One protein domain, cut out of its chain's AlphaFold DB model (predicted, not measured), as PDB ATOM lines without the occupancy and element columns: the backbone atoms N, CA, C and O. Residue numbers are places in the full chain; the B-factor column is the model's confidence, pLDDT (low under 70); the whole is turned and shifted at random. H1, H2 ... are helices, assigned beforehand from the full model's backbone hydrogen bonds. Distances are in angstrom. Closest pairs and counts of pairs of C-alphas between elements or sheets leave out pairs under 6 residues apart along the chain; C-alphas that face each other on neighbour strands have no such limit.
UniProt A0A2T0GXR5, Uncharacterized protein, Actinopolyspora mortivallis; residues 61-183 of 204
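Overview. This is residues 61 to 183 of the 204 residues of an uncharacterized protein of Actinopolyspora mortivallis (UniProt A0A2T0GXR5). This is a long, slender rod of helices lying side by side, in which the long helix H4 runs nearly the whole length, H1 lies beside it, and H2 and H3, one after the other, make a further row. H5 covers the far part of H4 and H2 on the side away from H1, and from it the chain runs on through residues 172 to 178 to the short H6, near the first part of H4; the turn of residues 117 to 123 sticks out at one end of the rod. The printed part has 123 residues with six named helices, in the order H1, H2, H3, H4, H5, H6, and no named strand; the class is all helix. It is only just loose, close to compact, with a radius of gyration of the C-alphas of 16.6 A, and it spans 56 by 23 by 17 A.

Along the chain. Find C-alpha 61 at (-8.228, 30.598, -25.032); from there H1, residues 61 to 80, runs 29.4 A. Next come H2, residues 85 to 100, 22.3 A long, and, after Glu 101, H3, residues 102 to 118, 24.8 A long. H4, residues 122 to 155, starts with C-alpha 122 at (-0.285, 20.731, -16.027) and runs 49.4 A. Then look for H5, residues 159 to 171, 18.6 A long, and H6, residues 179 to 183, which ends with C-alpha 183 at (1.700, 17.241, -28.819).

Arrangement. H1 to H5 form a bundle, a set of helices side by side, and H4 is the hub, touching H1, H3, H5 and H6. H1 and H4 touch at a shallow tilt of 14 degrees, the same way; their closest C-alphas, of Cys 68 and Ala 136, are 5.2 A apart. H3 and H4 form a helical hairpin, opposite ways at 24 degrees, in which H4 touches with residues 125 to 135 alone; the C-alphas of Gly 112 and Val 128 come closest, 6.0 A. H4 and H5 form another, closest at the C-alphas of Ile 153 and Ala 162, 5.9 A. H1 and H2 are a hairpin too, closest at the C-alphas of Val 79 and Arg 88, 5.9 A. H2 and H3 meet only through their link. H2 touches H5, the same way, while H1 and H5 are apart. H6 touches H4, closest at the C-alphas of Gln 131 and Ile 182, 7.2 A. In H1, H2, H3, H4, H5 and H6 every O i to N i+4 pair is within hydrogen-bond range.

Size, cuts and confidence. The C-alphas farthest apart, of Arg 120 and Asp 158, are 56.5 A from each other. The printed part has no cut, and no link is long. The mean pLDDT of the printed part is 94.8; look at residues 119 to 121 for the values under 70.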
ATOM      1  N   TRP A  61      -8.257  31.415 -23.828       92.44
ATOM      2  CA  TRP A  61      -8.228  30.598 -25.032       92.44
ATOM      3  C   TRP A  61      -9.035  31.226 -26.167       92.44
ATOM      4  O   TRP A  61      -8.539  31.374 -27.286       92.44
ATOM      5  N   ARG A  62     -10.256  31.685 -25.867       93.12
ATOM      6  CA  ARG A  62     -11.101  32.398 -26.836       93.12
ATOM      7  C   ARG A  62     -10.507  33.734 -27.251       93.12
ATOM      8  O   ARG A  62     -10.665  34.121 -28.405       93.12
ATOM      9  N   CYS A  63      -9.833  34.436 -26.340       94.94
ATOM     10  CA  CYS A  63      -9.144  35.683 -26.670       94.94
ATOM     11  C   CYS A  63      -8.057  35.463 -27.732       94.94
ATOM     12  O   CYS A  63      -7.988  36.234 -28.690       94.94
ATOM     13  N   GLU A  64      -7.244  34.413 -27.603       96.12
ATOM     14  CA  GLU A  64      -6.192  34.115 -28.583       96.12
ATOM     15  C   GLU A  64      -6.765  33.631 -29.922       96.12
ATOM     16  O   GLU A  64      -6.351  34.118 -30.974       96.12
ATOM     17  N   LEU A  65      -7.797  32.776 -29.915       97.25
ATOM     18  CA  LEU A  65      -8.502  32.405 -31.150       97.25
ATOM     19  C   LEU A  65      -9.073  33.637 -31.866       97.25
ATOM     20  O   LEU A  65      -8.882  33.801 -33.071       97.25
ATOM     21  N   ALA A  66      -9.728  34.532 -31.122       97.56
ATOM     22  CA  ALA A  66     -10.285  35.759 -31.678       97.56
ATOM     23  C   ALA A  66      -9.198  36.656 -32.291       97.56
ATOM     24  O   ALA A  66      -9.447  37.308 -33.305       97.56
ATOM     25  N   ARG A  67      -7.977  36.677 -31.733       98.06
ATOM     26  CA  ARG A  67      -6.837  37.384 -32.340       98.06
ATOM     27  C   ARG A  67      -6.445  36.778 -33.686       98.06
ATOM     28  O   ARG A  67      -6.258  37.540 -34.635       98.06
ATOM     29  N   CYS A  68      -6.384  35.451 -33.801       98.62
ATOM     30  CA  CYS A  68      -6.119  34.774 -35.075       98.62
ATOM     31  C   CYS A  68      -7.195  35.100 -36.126       98.62
ATOM     32  O   CYS A  68      -6.877  35.513 -37.241       98.62
ATOM     33  N   GLU A  69      -8.475  34.984 -35.763       98.62
ATOM     34  CA  GLU A  69      -9.606  35.268 -36.660       98.62
ATOM     35  C   GLU A  69      -9.649  36.742 -37.092       98.62
ATOM     36  O   GLU A  69      -9.886  37.069 -38.264       98.62
ATOM     37  N   GLN A  70      -9.355  37.652 -36.162       98.69
ATOM     38  CA  GLN A  70      -9.237  39.076 -36.446       98.69
ATOM     39  C   GLN A  70      -8.056  39.366 -37.377       98.69
ATOM     40  O   GLN A  70      -8.172  40.229 -38.248       98.69
ATOM     41  N   ALA A  71      -6.927  38.667 -37.234       98.69
ATOM     42  CA  ALA A  71      -5.782  38.807 -38.129       98.69
ATOM     43  C   ALA A  71      -6.150  38.414 -39.571       98.69
ATOM     44  O   ALA A  71      -5.948  39.222 -40.476       98.69
ATOM     45  N   VAL A  72      -6.807  37.263 -39.771       98.81
ATOM     46  CA  VAL A  72      -7.322  36.833 -41.091       98.81
ATOM     47  C   VAL A  72      -8.284  37.874 -41.671       98.81
ATOM     48  O   VAL A  72      -8.149  38.288 -42.825       98.81
ATOM     49  N   SER A  73      -9.220  38.363 -40.854       98.75
ATOM     50  CA  SER A  73     -10.204  39.371 -41.267       98.75
ATOM     51  C   SER A  73      -9.556  40.698 -41.679       98.75
ATOM     52  O   SER A  73      -9.974  41.315 -42.662       98.75
ATOM     53  N   ARG A  74      -8.525  41.155 -40.950       98.62
ATOM     54  CA  ARG A  74      -7.739  42.349 -41.308       98.62
ATOM     55  C   ARG A  74      -7.017  42.145 -42.637       98.62
ATOM     56  O   ARG A  74      -7.101  43.021 -43.495       98.62
ATOM     57  N   SER A  75      -6.370  40.997 -42.825       98.75
ATOM     58  CA  SER A  75      -5.679  40.670 -44.072       98.75
ATOM     59  C   SER A  75      -6.633  40.651 -45.264       98.75
ATOM     60  O   SER A  75      -6.336  41.284 -46.272       98.75
ATOM     61  N   ALA A  76      -7.806  40.021 -45.144       98.69
ATOM     62  CA  ALA A  76      -8.820  40.015 -46.201       98.69
ATOM     63  C   ALA A  76      -9.212  41.441 -46.632       98.69
ATOM     64  O   ALA A  76      -9.167  41.773 -47.817       98.69
ATOM     65  N   ARG A  77      -9.500  42.315 -45.657       98.69
ATOM     66  CA  ARG A  77      -9.839  43.726 -45.911       98.69
ATOM     67  C   ARG A  77      -8.692  44.498 -46.556       98.69
ATOM     68  O   ARG A  77      -8.944  45.298 -47.449       98.69
ATOM     69  N   ALA A  78      -7.449  44.268 -46.128       98.50
ATOM     70  CA  ALA A  78      -6.276  44.907 -46.724       98.50
ATOM     71  C   ALA A  78      -6.143  44.524 -48.206       98.50
ATOM     72  O   ALA A  78      -5.996  45.392 -49.065       98.50
ATOM     73  N   VAL A  79      -6.285  43.238 -48.533       98.56
ATOM     74  CA  VAL A  79      -6.221  42.748 -49.919       98.56
ATOM     75  C   VAL A  79      -7.301  43.368 -50.807       98.56
ATOM     76  O   VAL A  79      -7.034  43.675 -51.970       98.56
ATOM     77  N   ASP A  80      -8.500  43.604 -50.279       98.31
ATOM     78  CA  ASP A  80      -9.591  44.221 -51.039       98.31
ATOM     79  C   ASP A  80      -9.309  45.671 -51.463       98.31
ATOM     80  O   ASP A  80      -9.942  46.163 -52.398       98.31
ATOM     81  N   THR A  81      -8.319  46.335 -50.858       97.81
ATOM     82  CA  THR A  81      -7.886  47.684 -51.264       97.81
ATOM     83  C   THR A  81      -6.991  47.697 -52.512       97.81
ATOM     84  O   THR A  81      -6.800  48.746 -53.124       97.81
ATOM     85  N   VAL A  82      -6.454  46.545 -52.934       97.69
ATOM     86  CA  VAL A  82      -5.562  46.446 -54.099       97.69
ATOM     87  C   VAL A  82      -6.367  46.585 -55.386       97.69
ATOM     88  O   VAL A  82      -7.189  45.727 -55.694       97.69
ATOM     89  N   SER A  83      -6.096  47.611 -56.197       95.75
ATOM     90  CA  SER A  83      -6.833  47.872 -57.447       95.75
ATOM     91  C   SER A  83      -6.613  46.806 -58.530       95.75
ATOM     92  O   SER A  83      -7.555  46.405 -59.222       95.75
ATOM     93  N   SER A  84      -5.383  46.299 -58.665       96.38
ATOM     94  CA  SER A  84      -5.013  45.311 -59.689       96.38
ATOM     95  C   SER A  84      -5.674  43.951 -59.434       96.38
ATOM     96  O   SER A  84      -5.401  43.297 -58.429       96.38
ATOM     97  N   CYS A  85      -6.530  43.501 -60.361       96.94
ATOM     98  CA  CYS A  85      -7.275  42.245 -60.217       96.94
ATOM     99  C   CYS A  85      -6.365  41.005 -60.079       96.94
ATOM    100  O   CYS A  85      -6.572  40.245 -59.129       96.94
ATOM    101  N   PRO A  86      -5.323  40.809 -60.919       97.12
ATOM    102  CA  PRO A  86      -4.437  39.650 -60.787       97.12
ATOM    103  C   PRO A  86      -3.670  39.621 -59.458       97.12
ATOM    104  O   PRO A  86      -3.565  38.568 -58.832       97.12
ATOM    105  N   LEU A  87      -3.171  40.773 -58.994       97.44
ATOM    106  CA  LEU A  87      -2.437  40.860 -57.724       97.44
ATOM    107  C   LEU A  87      -3.362  40.610 -56.531       97.44
ATOM    108  O   LEU A  87      -3.034  39.821 -55.646       97.44
ATOM    109  N   ARG A  88      -4.559  41.210 -56.549       98.31
ATOM    110  CA  ARG A  88      -5.595  40.978 -55.537       98.31
ATOM    111  C   ARG A  88      -5.980  39.502 -55.461       98.31
ATOM    112  O   ARG A  88      -6.081  38.962 -54.367       98.31
ATOM    113  N   GLN A  89      -6.151  38.822 -56.595       98.38
ATOM    114  CA  GLN A  89      -6.414  37.379 -56.612       98.38
ATOM    115  C   GLN A  89      -5.242  36.577 -56.026       98.38
ATOM    116  O   GLN A  89      -5.463  35.664 -55.231       98.38
ATOM    117  N   GLY A  90      -4.004  36.941 -56.374       98.12
ATOM    118  CA  GLY A  90      -2.801  36.318 -55.828       98.12
ATOM    119  C   GLY A  90      -2.722  36.412 -54.303       98.12
ATOM    120  O   GLY A  90      -2.456  35.401 -53.654       98.12
ATOM    121  N   LEU A  91      -3.022  37.588 -53.747       98.62
ATOM    122  CA  LEU A  91      -3.081  37.842 -52.308       98.62
ATOM    123  C   LEU A  91      -4.292  37.185 -51.628       98.62
ATOM    124  O   LEU A  91      -4.165  36.675 -50.520       98.62
ATOM    125  N   ARG A  92      -5.460  37.123 -52.282       98.69
ATOM    126  CA  ARG A  92      -6.624  36.392 -51.746       98.69
ATOM    127  C   ARG A  92      -6.314  34.916 -51.540       98.69
ATOM    128  O   ARG A  92      -6.760  34.343 -50.554       98.69
ATOM    129  N   HIS A  93      -5.514  34.312 -52.419       98.50
ATOM    130  CA  HIS A  93      -5.051  32.941 -52.215       98.50
ATOM    131  C   HIS A  93      -4.176  32.804 -50.956       98.50
ATOM    132  O   HIS A  93      -4.321  31.838 -50.216       98.50
ATOM    133  N   VAL A  94      -3.317  33.790 -50.671       98.62
ATOM    134  CA  VAL A  94      -2.517  33.838 -49.435       98.62
ATOM    135  C   VAL A  94      -3.420  33.909 -48.200       98.62
ATOM    136  O   VAL A  94      -3.255  33.121 -47.274       98.62
ATOM    137  N   VAL A  95      -4.418  34.801 -48.207       98.75
ATOM    138  CA  VAL A  95      -5.397  34.919 -47.110       98.75
ATOM    139  C   VAL A  95      -6.197  33.630 -46.938       98.75
ATOM    140  O   VAL A  95      -6.414  33.200 -45.812       98.75
ATOM    141  N   HIS A  96      -6.581  32.968 -48.029       98.62
ATOM    142  CA  HIS A  96      -7.279  31.688 -47.957       98.62
ATOM    143  C   HIS A  96      -6.424  30.589 -47.307       98.62
ATOM    144  O   HIS A  96      -6.938  29.798 -46.522       98.62
ATOM    145  N   ARG A  97      -5.108  30.561 -47.566       98.38
ATOM    146  CA  ARG A  97      -4.193  29.657 -46.848       98.38
ATOM    147  C   ARG A  97      -4.105  30.002 -45.363       98.38
ATOM    148  O   ARG A  97      -4.134  29.096 -44.547       98.38
ATOM    149  N   MET A  98      -4.071  31.288 -45.009       98.50
ATOM    150  CA  MET A  98      -4.121  31.743 -43.610       98.50
ATOM    151  C   MET A  98      -5.409  31.305 -42.904       98.50
ATOM    152  O   MET A  98      -5.372  30.832 -41.773       98.50
ATOM    153  N   GLU A  99      -6.552  31.417 -43.577       98.56
ATOM    154  CA  GLU A  99      -7.845  30.958 -43.066       98.56
ATOM    155  C   GLU A  99      -7.887  29.433 -42.881       98.56
ATOM    156  O   GLU A  99      -8.437  28.949 -41.891       98.56
ATOM    157  N   ALA A 100      -7.263  28.676 -43.789       98.06
ATOM    158  CA  ALA A 100      -7.196  27.216 -43.728       98.06
ATOM    159  C   ALA A 100      -6.407  26.678 -42.517       98.06
ATOM    160  O   ALA A 100      -6.571  25.513 -42.163       98.06
ATOM    161  N   GLU A 101      -5.603  27.515 -41.857       97.88
ATOM    162  CA  GLU A 101      -4.882  27.181 -40.621       97.88
ATOM    163  C   GLU A 101      -5.755  27.372 -39.356       97.88
ATOM    164  O   GLU A 101      -5.464  26.800 -38.304       97.88
ATOM    165  N   LEU A 102      -6.858  28.137 -39.427       98.25
ATOM    166  CA  LEU A 102      -7.732  28.405 -38.271       98.25
ATOM    167  C   LEU A 102      -8.348  27.150 -37.628       98.25
ATOM    168  O   LEU A 102      -8.434  27.123 -36.399       98.25
ATOM    169  N   PRO A 103      -8.784  26.110 -38.374       97.69
ATOM    170  CA  PRO A 103      -9.281  24.877 -37.766       97.69
ATOM    171  C   PRO A 103      -8.282  24.249 -36.788       97.69
ATOM    172  O   PRO A 103      -8.682  23.842 -35.704       97.69
ATOM    173  N   THR A 104      -6.985  24.261 -37.109       96.06
ATOM    174  CA  THR A 104      -5.927  23.763 -36.217       96.06
ATOM    175  C   THR A 104      -5.886  24.550 -34.905       96.06
ATOM    176  O   THR A 104      -5.827  23.954 -33.830       96.06
ATOM    177  N   VAL A 105      -5.976  25.885 -34.967       97.50
ATOM    178  CA  VAL A 105      -6.018  26.749 -33.770       97.50
ATOM    179  C   VAL A 105      -7.269  26.478 -32.934       97.50
ATOM    180  O   VAL A 105      -7.177  26.390 -31.711       97.50
ATOM    181  N   ARG A 106      -8.433  26.303 -33.577       97.62
ATOM    182  CA  ARG A 106      -9.692  25.965 -32.891       97.62
ATOM    183  C   ARG A 106      -9.575  24.643 -32.138       97.62
ATOM    184  O   ARG A 106      -9.888  24.610 -30.955       97.62
ATOM    185  N   THR A 107      -9.028  23.607 -32.775       96.25
ATOM    186  CA  THR A 107      -8.787  22.311 -32.126       96.25
ATOM    187  C   THR A 107      -7.834  22.429 -30.933       96.25
ATOM    188  O   THR A 107      -8.072  21.807 -29.902       96.25
ATOM    189  N   LEU A 108      -6.777  23.246 -31.020       94.88
ATOM    190  CA  LEU A 108      -5.876  23.479 -29.881       94.88
ATOM    191  C   LEU A 108      -6.575  24.191 -28.717       94.88
ATOM    192  O   LEU A 108      -6.330  23.857 -27.562       94.88
ATOM    193  N   VAL A 109      -7.443  25.157 -29.011       95.62
ATOM    194  CA  VAL A 109      -8.240  25.869 -28.003       95.62
ATOM    195  C   VAL A 109      -9.259  24.945 -27.339       95.62
ATOM    196  O   VAL A 109      -9.368  24.951 -26.115       95.62
ATOM    197  N   GLU A 110      -9.959  24.114 -28.112       94.81
ATOM    198  CA  GLU A 110     -10.880  23.093 -27.596       94.81
ATOM    199  C   GLU A 110     -10.149  22.089 -26.695       94.81
ATOM    200  O   GLU A 110     -10.571  21.849 -25.564       94.81
ATOM    201  N   LEU A 111      -8.991  21.587 -27.132       92.50
ATOM    202  CA  LEU A 111      -8.147  20.713 -26.319       92.50
ATOM    203  C   LEU A 111      -7.681  21.409 -25.029       92.50
ATOM    204  O   LEU A 111      -7.715  20.814 -23.954       92.50
ATOM    205  N   GLY A 112      -7.253  22.670 -25.121       91.56
ATOM    206  CA  GLY A 112      -6.850  23.472 -23.963       91.56
ATOM    207  C   GLY A 112      -7.974  23.589 -22.933       91.56
ATOM    208  O   GLY A 112      -7.739  23.396 -21.741       91.56
ATOM    209  N   HIS A 113      -9.203  23.810 -23.399       91.19
ATOM    210  CA  HIS A 113     -10.396  23.845 -22.560       91.19
ATOM    211  C   HIS A 113     -10.690  22.535 -21.841       91.19
ATOM    212  O   HIS A 113     -10.968  22.536 -20.639       91.19
ATOM    213  N   GLU A 114     -10.643  21.424 -22.569       90.56
ATOM    214  CA  GLU A 114     -10.896  20.101 -22.001       90.56
ATOM    215  C   GLU A 114      -9.858  19.751 -20.928       90.56
ATOM    216  O   GLU A 114     -10.210  19.253 -19.856       90.56
ATOM    217  N   LEU A 115      -8.585  20.070 -21.179       88.88
ATOM    218  CA  LEU A 115      -7.485  19.818 -20.248       88.88
ATOM    219  C   LEU A 115      -7.570  20.681 -18.980       88.88
ATOM    220  O   LEU A 115      -7.332  20.171 -17.881       88.88
ATOM    221  N   ASP A 116      -7.934  21.957 -19.115       87.31
ATOM    222  CA  ASP A 116      -8.086  22.887 -17.986       87.31
ATOM    223  C   ASP A 116      -9.202  22.429 -17.027       87.31
ATOM    224  O   ASP A 116      -9.047  22.431 -15.802       87.31
ATOM    225  N   GLY A 117     -10.299  21.895 -17.580       83.44
ATOM    226  CA  GLY A 117     -11.404  21.326 -16.805       83.44
ATOM    227  C   GLY A 117     -11.041  20.067 -16.003       83.44
ATOM    228  O   GLY A 117     -11.684  19.776 -14.993       83.44
ATOM    229  N   GLN A 118     -10.006  19.324 -16.412       81.19
ATOM    230  CA  GLN A 118      -9.621  18.055 -15.783       81.19
ATOM    231  C   GLN A 118      -8.555  18.178 -14.683       81.19
ATOM    232  O   GLN A 118      -8.371  17.215 -13.937       81.19
ATOM    233  N   ARG A 119      -7.866  19.327 -14.548       69.94
ATOM    234  CA  ARG A 119      -6.863  19.630 -13.492       69.94
ATOM    235  C   ARG A 119      -5.814  18.527 -13.227       69.94
ATOM    236  O   ARG A 119      -5.359  18.357 -12.098       69.94
ATOM    237  N   ARG A 120      -5.471  17.720 -14.238       66.19
ATOM    238  CA  ARG A 120      -4.575  16.545 -14.114       66.19
ATOM    239  C   ARG A 120      -3.365  16.580 -15.052       66.19
ATOM    240  O   ARG A 120      -2.542  15.668 -15.008       66.19
ATOM    241  N   HIS A 121      -3.247  17.603 -15.899       69.19
ATOM    242  CA  HIS A 121      -2.315  17.617 -17.031       69.19
ATOM    243  C   HIS A 121      -1.536  18.931 -17.167       69.19
ATOM    244  O   HIS A 121      -1.453  19.486 -18.259       69.19
ATOM    245  N   ASP A 122      -0.924  19.407 -16.083       82.00
ATOM    246  CA  ASP A 122      -0.285  20.731 -16.027       82.00
ATOM    247  C   ASP A 122       0.771  20.944 -17.127       82.00
ATOM    248  O   ASP A 122       0.778  21.977 -17.793       82.00
ATOM    249  N   ALA A 123       1.624  19.950 -17.399       87.38
ATOM    250  CA  ALA A 123       2.669  20.075 -18.421       87.38
ATOM    251  C   ALA A 123       2.106  20.149 -19.855       87.38
ATOM    252  O   ALA A 123       2.542  20.985 -20.653       87.38
ATOM    253  N   THR A 124       1.135  19.293 -20.188       87.12
ATOM    254  CA  THR A 124       0.477  19.292 -21.506       87.12
ATOM    255  C   THR A 124      -0.354  20.558 -21.689       87.12
ATOM    256  O   THR A 124      -0.256  21.200 -22.730       87.12
ATOM    257  N   LEU A 125      -1.102  20.967 -20.661       89.62
ATOM    258  CA  LEU A 125      -1.895  22.193 -20.656       89.62
ATOM    259  C   LEU A 125      -1.019  23.426 -20.906       89.62
ATOM    260  O   LEU A 125      -1.325  24.227 -21.787       89.62
ATOM    261  N   LEU A 126       0.109  23.557 -20.198       89.38
ATOM    262  CA  LEU A 126       1.064  24.650 -20.411       89.38
ATOM    263  C   LEU A 126       1.641  24.652 -21.833       89.38
ATOM    264  O   LEU A 126       1.855  25.718 -22.410       89.38
ATOM    265  N   ARG A 127       1.889  23.476 -22.419       89.88
ATOM    266  CA  ARG A 127       2.365  23.359 -23.805       89.88
ATOM    267  C   ARG A 127       1.311  23.819 -24.805       89.88
ATOM    268  O   ARG A 127       1.620  24.659 -25.643       89.88
ATOM    269  N   VAL A 128       0.078  23.333 -24.676       92.19
ATOM    270  CA  VAL A 128      -1.046  23.759 -25.522       92.19
ATOM    271  C   VAL A 128      -1.268  25.268 -25.386       92.19
ATOM    272  O   VAL A 128      -1.425  25.954 -26.392       92.19
ATOM    273  N   ARG A 129      -1.170  25.816 -24.168       92.75
ATOM    274  CA  ARG A 129      -1.301  27.259 -23.918       92.75
ATOM    275  C   ARG A 129      -0.240  28.077 -24.641       92.75
ATOM    276  O   ARG A 129      -0.580  29.045 -25.316       92.75
ATOM    277  N   ARG A 130       1.029  27.667 -24.542       92.75
ATOM    278  CA  ARG A 130       2.128  28.300 -25.284       92.75
ATOM    279  C   ARG A 130       1.905  28.224 -26.788       92.75
ATOM    280  O   ARG A 130       2.092  29.227 -27.462       92.75
ATOM    281  N   GLN A 131       1.439  27.084 -27.295       94.81
ATOM    282  CA  GLN A 131       1.195  26.931 -28.723       94.81
ATOM    283  C   GLN A 131       0.076  27.840 -29.233       94.81
ATOM    284  O   GLN A 131       0.219  28.452 -30.287       94.81
ATOM    285  N   VAL A 132      -1.034  27.944 -28.501       95.88
ATOM    286  CA  VAL A 132      -2.145  28.835 -28.869       95.88
ATOM    287  C   VAL A 132      -1.699  30.299 -28.850       95.88
ATOM    288  O   VAL A 132      -2.058  31.061 -29.745       95.88
ATOM    289  N   HIS A 133      -0.880  30.689 -27.874       96.25
ATOM    290  CA  HIS A 133      -0.317  32.036 -27.826       96.25
ATOM    291  C   HIS A 133       0.636  32.311 -29.001       96.25
ATOM    292  O   HIS A 133       0.459  33.300 -29.709       96.25
ATOM    293  N   ALA A 134       1.578  31.400 -29.273       95.75
ATOM    294  CA  ALA A 134       2.500  31.503 -30.404       95.75
ATOM    295  C   ALA A 134       1.753  31.556 -31.750       95.75
ATOM    296  O   ALA A 134       2.089  32.351 -32.623       95.75
ATOM    297  N   ALA A 135       0.673  30.781 -31.898       96.94
ATOM    298  CA  ALA A 135      -0.215  30.860 -33.053       96.94
ATOM    299  C   ALA A 135      -0.797  32.271 -33.233       96.94
ATOM    300  O   ALA A 135      -0.784  32.810 -34.337       96.94
ATOM    301  N   ALA A 136      -1.285  32.895 -32.158       98.19
ATOM    302  CA  ALA A 136      -1.824  34.251 -32.222       98.19
ATOM    303  C   ALA A 136      -0.761  35.289 -32.611       98.19
ATOM    304  O   ALA A 136      -1.066  36.224 -33.363       98.19
ATOM    305  N   GLU A 137       0.477  35.128 -32.143       98.19
ATOM    306  CA  GLU A 137       1.610  35.963 -32.551       98.19
ATOM    307  C   GLU A 137       1.947  35.780 -34.034       98.19
ATOM    308  O   GLU A 137       2.006  36.776 -34.758       98.19
ATOM    309  N   GLU A 138       2.052  34.542 -34.520       98.25
ATOM    310  CA  GLU A 138       2.343  34.251 -35.929       98.25
ATOM    311  C   GLU A 138       1.255  34.768 -36.873       98.25
ATOM    312  O   GLU A 138       1.554  35.430 -37.868       98.25
ATOM    313  N   PHE A 139      -0.023  34.560 -36.542       98.62
ATOM    314  CA  PHE A 139      -1.135  35.103 -37.326       98.62
ATOM    315  C   PHE A 139      -1.102  36.634 -37.365       98.62
ATOM    316  O   PHE A 139      -1.315  37.235 -38.422       98.62
ATOM    317  N   THR A 140      -0.831  37.278 -36.227       98.50
ATOM    318  CA  THR A 140      -0.754  38.742 -36.139       98.50
ATOM    319  C   THR A 140       0.425  39.273 -36.955       98.50
ATOM    320  O   THR A 140       0.229  40.145 -37.802       98.50
ATOM    321  N   GLY A 141       1.618  38.705 -36.766       98.44
ATOM    322  CA  GLY A 141       2.825  39.098 -37.487       98.44
ATOM    323  C   GLY A 141       2.711  38.853 -38.991       98.44
ATOM    324  O   GLY A 141       3.120  39.698 -39.789       98.44
ATOM    325  N   PHE A 142       2.093  37.745 -39.404       98.62
ATOM    326  CA  PHE A 142       1.808  37.481 -40.812       98.62
ATOM    327  C   PHE A 142       0.836  38.509 -41.404       98.62
ATOM    328  O   PHE A 142       1.086  39.033 -42.492       98.62
ATOM    329  N   ALA A 143      -0.245  38.847 -40.691       98.69
ATOM    330  CA  ALA A 143      -1.194  39.863 -41.140       98.69
ATOM    331  C   ALA A 143      -0.540  41.241 -41.318       98.69
ATOM    332  O   ALA A 143      -0.848  41.951 -42.283       98.69
ATOM    333  N   ASP A 144       0.377  41.604 -40.424       98.62
ATOM    334  CA  ASP A 144       1.107  42.867 -40.498       98.62
ATOM    335  C   ASP A 144       2.084  42.872 -41.693       98.62
ATOM    336  O   ASP A 144       2.081  43.827 -42.475       98.62
ATOM    337  N   ARG A 145       2.821  41.773 -41.938       98.62
ATOM    338  CA  ARG A 145       3.665  41.601 -43.145       98.62
ATOM    339  C   ARG A 145       2.858  41.696 -44.441       98.62
ATOM    340  O   ARG A 145       3.268  42.376 -45.382       98.62
ATOM    341  N   LEU A 146       1.695  41.048 -44.490       98.69
ATOM    342  CA  LEU A 146       0.800  41.113 -45.645       98.69
ATOM    343  C   LEU A 146       0.315  42.547 -45.886       98.69
ATOM    344  O   LEU A 146       0.305  43.013 -47.025       98.69
ATOM    345  N   THR A 147      -0.065  43.263 -44.826       98.62
ATOM    346  CA  THR A 147      -0.526  44.658 -44.918       98.62
ATOM    347  C   THR A 147       0.593  45.587 -45.403       98.62
ATOM    348  O   THR A 147       0.349  46.462 -46.239       98.62
ATOM    349  N   ALA A 148       1.829  45.367 -44.946       98.25
ATOM    350  CA  ALA A 148       3.005  46.065 -45.459       98.25
ATOM    351  C   ALA A 148       3.211  45.791 -46.959       98.25
ATOM    352  O   ALA A 148       3.317  46.732 -47.738       98.25
ATOM    353  N   THR A 149       3.124  44.529 -47.391       98.12
ATOM    354  CA  THR A 149       3.216  44.159 -48.817       98.12
ATOM    355  C   THR A 149       2.130  44.829 -49.665       98.12
ATOM    356  O   THR A 149       2.418  45.331 -50.749       98.12
ATOM    357  N   VAL A 150       0.881  44.878 -49.189       98.38
ATOM    358  CA  VAL A 150      -0.208  45.603 -49.872       98.38
ATOM    359  C   VAL A 150       0.141  47.084 -50.035       98.38
ATOM    360  O   VAL A 150      -0.069  47.650 -51.108       98.38
ATOM    361  N   SER A 151       0.702  47.694 -48.992       97.94
ATOM    362  CA  SER A 151       1.099  49.104 -48.995       97.94
ATOM    363  C   SER A 151       2.260  49.363 -49.963       97.94
ATOM    364  O   SER A 151       2.229  50.337 -50.712       97.94
ATOM    365  N   GLU A 152       3.244  48.464 -50.018       96.94
ATOM    366  CA  GLU A 152       4.359  48.515 -50.970       96.94
ATOM    367  C   GLU A 152       3.889  48.375 -52.420       96.94
ATOM    368  O   GLU A 152       4.293  49.164 -53.267       96.94
ATOM    369  N   ILE A 153       2.986  47.430 -52.711       96.31
ATOM    370  CA  ILE A 153       2.400  47.255 -54.053       96.31
ATOM    371  C   ILE A 153       1.633  48.512 -54.489       96.31
ATOM    372  O   ILE A 153       1.623  48.858 -55.670       96.31
ATOM    373  N   ALA A 154       0.968  49.193 -53.552       95.44
ATOM    374  CA  ALA A 154       0.266  50.438 -53.840       95.44
ATOM    375  C   ALA A 154       1.230  51.609 -54.107       95.44
ATOM    376  O   ALA A 154       0.926  52.463 -54.939       95.44
ATOM    377  N   ALA A 155       2.376  51.649 -53.418       95.62
ATOM    378  CA  ALA A 155       3.396  52.685 -53.583       95.62
ATOM    379  C   ALA A 155       4.262  52.483 -54.841       95.62
ATOM    380  O   ALA A 155       4.651  53.456 -55.484       95.62
ATOM    381  N   GLU A 156       4.544  51.231 -55.200       93.56
ATOM    382  CA  GLU A 156       5.393  50.841 -56.324       93.56
ATOM    383  C   GLU A 156       4.644  49.835 -57.221       93.56
ATOM    384  O   GLU A 156       4.673  48.626 -56.970       93.56
ATOM    385  N   PRO A 157       3.966  50.300 -58.288       87.31
ATOM    386  CA  PRO A 157       3.135  49.455 -59.143       87.31
ATOM    387  C   PRO A 157       3.958  48.655 -60.174       87.31
ATOM    388  O   PRO A 157       3.593  48.587 -61.348       87.31
ATOM    389  N   ASP A 158       5.065  48.042 -59.746       96.19
ATOM    390  CA  ASP A 158       5.832  47.083 -60.545       96.19
ATOM    391  C   ASP A 158       5.204  45.678 -60.409       96.19
ATOM    392  O   ASP A 158       5.208  45.089 -59.318       96.19
ATOM    393  N   PRO A 159       4.643  45.111 -61.495       93.50
ATOM    394  CA  PRO A 159       3.947  43.834 -61.441       93.50
ATOM    395  C   PRO A 159       4.869  42.640 -61.163       93.50
ATOM    396  O   PRO A 159       4.395  41.662 -60.584       93.50
ATOM    397  N   ASP A 160       6.142  42.680 -61.558       97.00
ATOM    398  CA  ASP A 160       7.070  41.565 -61.350       97.00
ATOM    399  C   ASP A 160       7.530  41.528 -59.895       97.00
ATOM    400  O   ASP A 160       7.394  40.502 -59.225       97.00
ATOM    401  N   ARG A 161       7.905  42.686 -59.345       97.00
ATOM    402  CA  ARG A 161       8.206  42.826 -57.914       97.00
ATOM    403  C   ARG A 161       7.013  42.484 -57.028       97.00
ATOM    404  O   ARG A 161       7.168  41.841 -55.992       97.00
ATOM    405  N   ALA A 162       5.803  42.879 -57.421       97.19
ATOM    406  CA  ALA A 162       4.594  42.512 -56.691       97.19
ATOM    407  C   ALA A 162       4.374  40.989 -56.663       97.19
ATOM    408  O   ALA A 162       3.990  40.447 -55.627       97.19
ATOM    409  N   ARG A 163       4.641  40.283 -57.771       97.38
ATOM    410  CA  ARG A 163       4.561  38.812 -57.820       97.38
ATOM    411  C   ARG A 163       5.606  38.158 -56.923       97.38
ATOM    412  O   ARG A 163       5.243  37.249 -56.184       97.38
ATOM    413  N   GLU A 164       6.850  38.640 -56.942       98.00
ATOM    414  CA  GLU A 164       7.919  38.160 -56.051       98.00
ATOM    415  C   GLU A 164       7.513  38.282 -54.575       98.00
ATOM    416  O   GLU A 164       7.605  37.311 -53.823       98.00
ATOM    417  N   ARG A 165       6.981  39.442 -54.166       97.81
ATOM    418  CA  ARG A 165       6.503  39.674 -52.791       97.81
ATOM    419  C   ARG A 165       5.352  38.735 -52.407       97.81
ATOM    420  O   ARG A 165       5.340  38.184 -51.308       97.81
ATOM    421  N   ILE A 166       4.391  38.520 -53.309       98.06
ATOM    422  CA  ILE A 166       3.281  37.579 -53.077       98.06
ATOM    423  C   ILE A 166       3.805  36.147 -52.920       98.06
ATOM    424  O   ILE A 166       3.312  35.411 -52.066       98.06
ATOM    425  N   GLU A 167       4.791  35.745 -53.718       98.12
ATOM    426  CA  GLU A 167       5.383  34.411 -53.621       98.12
ATOM    427  C   GLU A 167       6.152  34.225 -52.308       98.12
ATOM    428  O   GLU A 167       5.998  33.197 -51.649       98.12
ATOM    429  N   ALA A 168       6.872  35.253 -51.851       98.19
ATOM    430  CA  ALA A 168       7.513  35.245 -50.538       98.19
ATOM    431  C   ALA A 168       6.497  35.045 -49.397       98.19
ATOM    432  O   ALA A 168       6.735  34.237 -48.502       98.19
ATOM    433  N   LEU A 169       5.324  35.694 -49.457       98.44
ATOM    434  CA  LEU A 169       4.248  35.464 -48.482       98.44
ATOM    435  C   LEU A 169       3.710  34.024 -48.526       98.44
ATOM    436  O   LEU A 169       3.377  33.459 -47.486       98.44
ATOM    437  N   ARG A 170       3.613  33.409 -49.712       97.88
ATOM    438  CA  ARG A 170       3.158  32.012 -49.853       97.88
ATOM    439  C   ARG A 170       4.149  31.009 -49.282       97.88
ATOM    440  O   ARG A 170       3.717  29.961 -48.800       97.88
ATOM    441  N   ALA A 171       5.440  31.321 -49.343       97.75
ATOM    442  CA  ALA A 171       6.504  30.474 -48.822       97.75
ATOM    443  C   ALA A 171       6.512  30.395 -47.285       97.75
ATOM    444  O   ALA A 171       7.086  29.461 -46.736       97.75
ATOM    445  N   CYS A 172       5.842  31.318 -46.584       97.06
ATOM    446  CA  CYS A 172       5.726  31.286 -45.122       97.06
ATOM    447  C   CYS A 172       4.786  30.193 -44.584       97.06
ATOM    448  O   CYS A 172       4.671  30.059 -43.373       97.06
ATOM    449  N   PHE A 173       4.066  29.464 -45.441       96.69
ATOM    450  CA  PHE A 173       3.124  28.437 -44.997       96.69
ATOM    451  C   PHE A 173       3.757  27.039 -44.953       96.69
ATOM    452  O   PHE A 173       4.486  26.690 -45.887       96.69
ATOM    453  N   PRO A 174       3.373  26.186 -43.983       96.75
ATOM    454  CA  PRO A 174       2.328  26.405 -42.968       96.75
ATOM    455  C   PRO A 174       2.756  27.387 -41.865       96.75
ATOM    456  O   PRO A 174       3.936  27.471 -41.544       96.75
ATOM    457  N   LEU A 175       1.797  28.127 -41.294       93.81
ATOM    458  CA  LEU A 175       2.073  29.059 -40.182       93.81
ATOM    459  C   LEU A 175       2.228  28.336 -38.843       93.81
ATOM    460  O   LEU A 175       2.821  28.864 -37.909       93.81
ATOM    461  N   LEU A 176       1.645  27.146 -38.742       92.88
ATOM    462  CA  LEU A 176       1.637  26.341 -37.536       92.88
ATOM    463  C   LEU A 176       2.435  25.061 -37.789       92.88
ATOM    464  O   LEU A 176       2.311  24.463 -38.865       92.88
ATOM    465  N   PRO A 177       3.210  24.584 -36.804       90.12
ATOM    466  CA  PRO A 177       3.736  23.233 -36.856       90.12
ATOM    467  C   PRO A 177       2.579  22.218 -36.884       90.12
ATOM    468  O   PRO A 177       1.481  22.494 -36.387       90.12
ATOM    469  N   PRO A 178       2.800  21.016 -37.442       89.88
ATOM    470  CA  PRO A 178       1.782  19.979 -37.442       89.88
ATOM    471  C   PRO A 178       1.421  19.578 -36.007       89.88
ATOM    472  O   PRO A 178       2.264  19.567 -35.108       89.88
ATOM    473  N   MET A 179       0.161  19.197 -35.799       87.06
ATOM    474  CA  MET A 179      -0.385  18.905 -34.468       87.06
ATOM    475  C   MET A 179       0.382  17.806 -33.723       87.06
ATOM    476  O   MET A 179       0.541  17.891 -32.510       87.06
ATOM    477  N   SER A 180       0.921  16.817 -34.441       86.50
ATOM    478  CA  SER A 180       1.795  15.793 -33.856       86.50
ATOM    479  C   SER A 180       3.021  16.408 -33.177       86.50
ATOM    480  O   SER A 180       3.296  16.093 -32.027       86.50
ATOM    481  N   THR A 181       3.698  17.360 -33.829       87.38
ATOM    482  CA  THR A 181       4.882  18.036 -33.271       87.38
ATOM    483  C   THR A 181       4.541  18.815 -32.003       87.38
ATOM    484  O   THR A 181       5.277  18.747 -31.017       87.38
ATOM    485  N   ILE A 182       3.394  19.501 -32.002       82.50
ATOM    486  CA  ILE A 182       2.903  20.265 -30.848       82.50
ATOM    487  C   ILE A 182       2.666  19.339 -29.649       82.50
ATOM    488  O   ILE A 182       3.031  19.663 -28.518       82.50
ATOM    489  N   LEU A 183       2.055  18.178 -29.883       80.81
ATOM    490  CA  LEU A 183       1.700  17.241 -28.819       80.81
ATOM    491  C   LEU A 183       2.912  16.444 -28.316       80.81
ATOM    492  O   LEU A 183       3.019  16.221 -27.108       80.81
TER     493      LEU A 183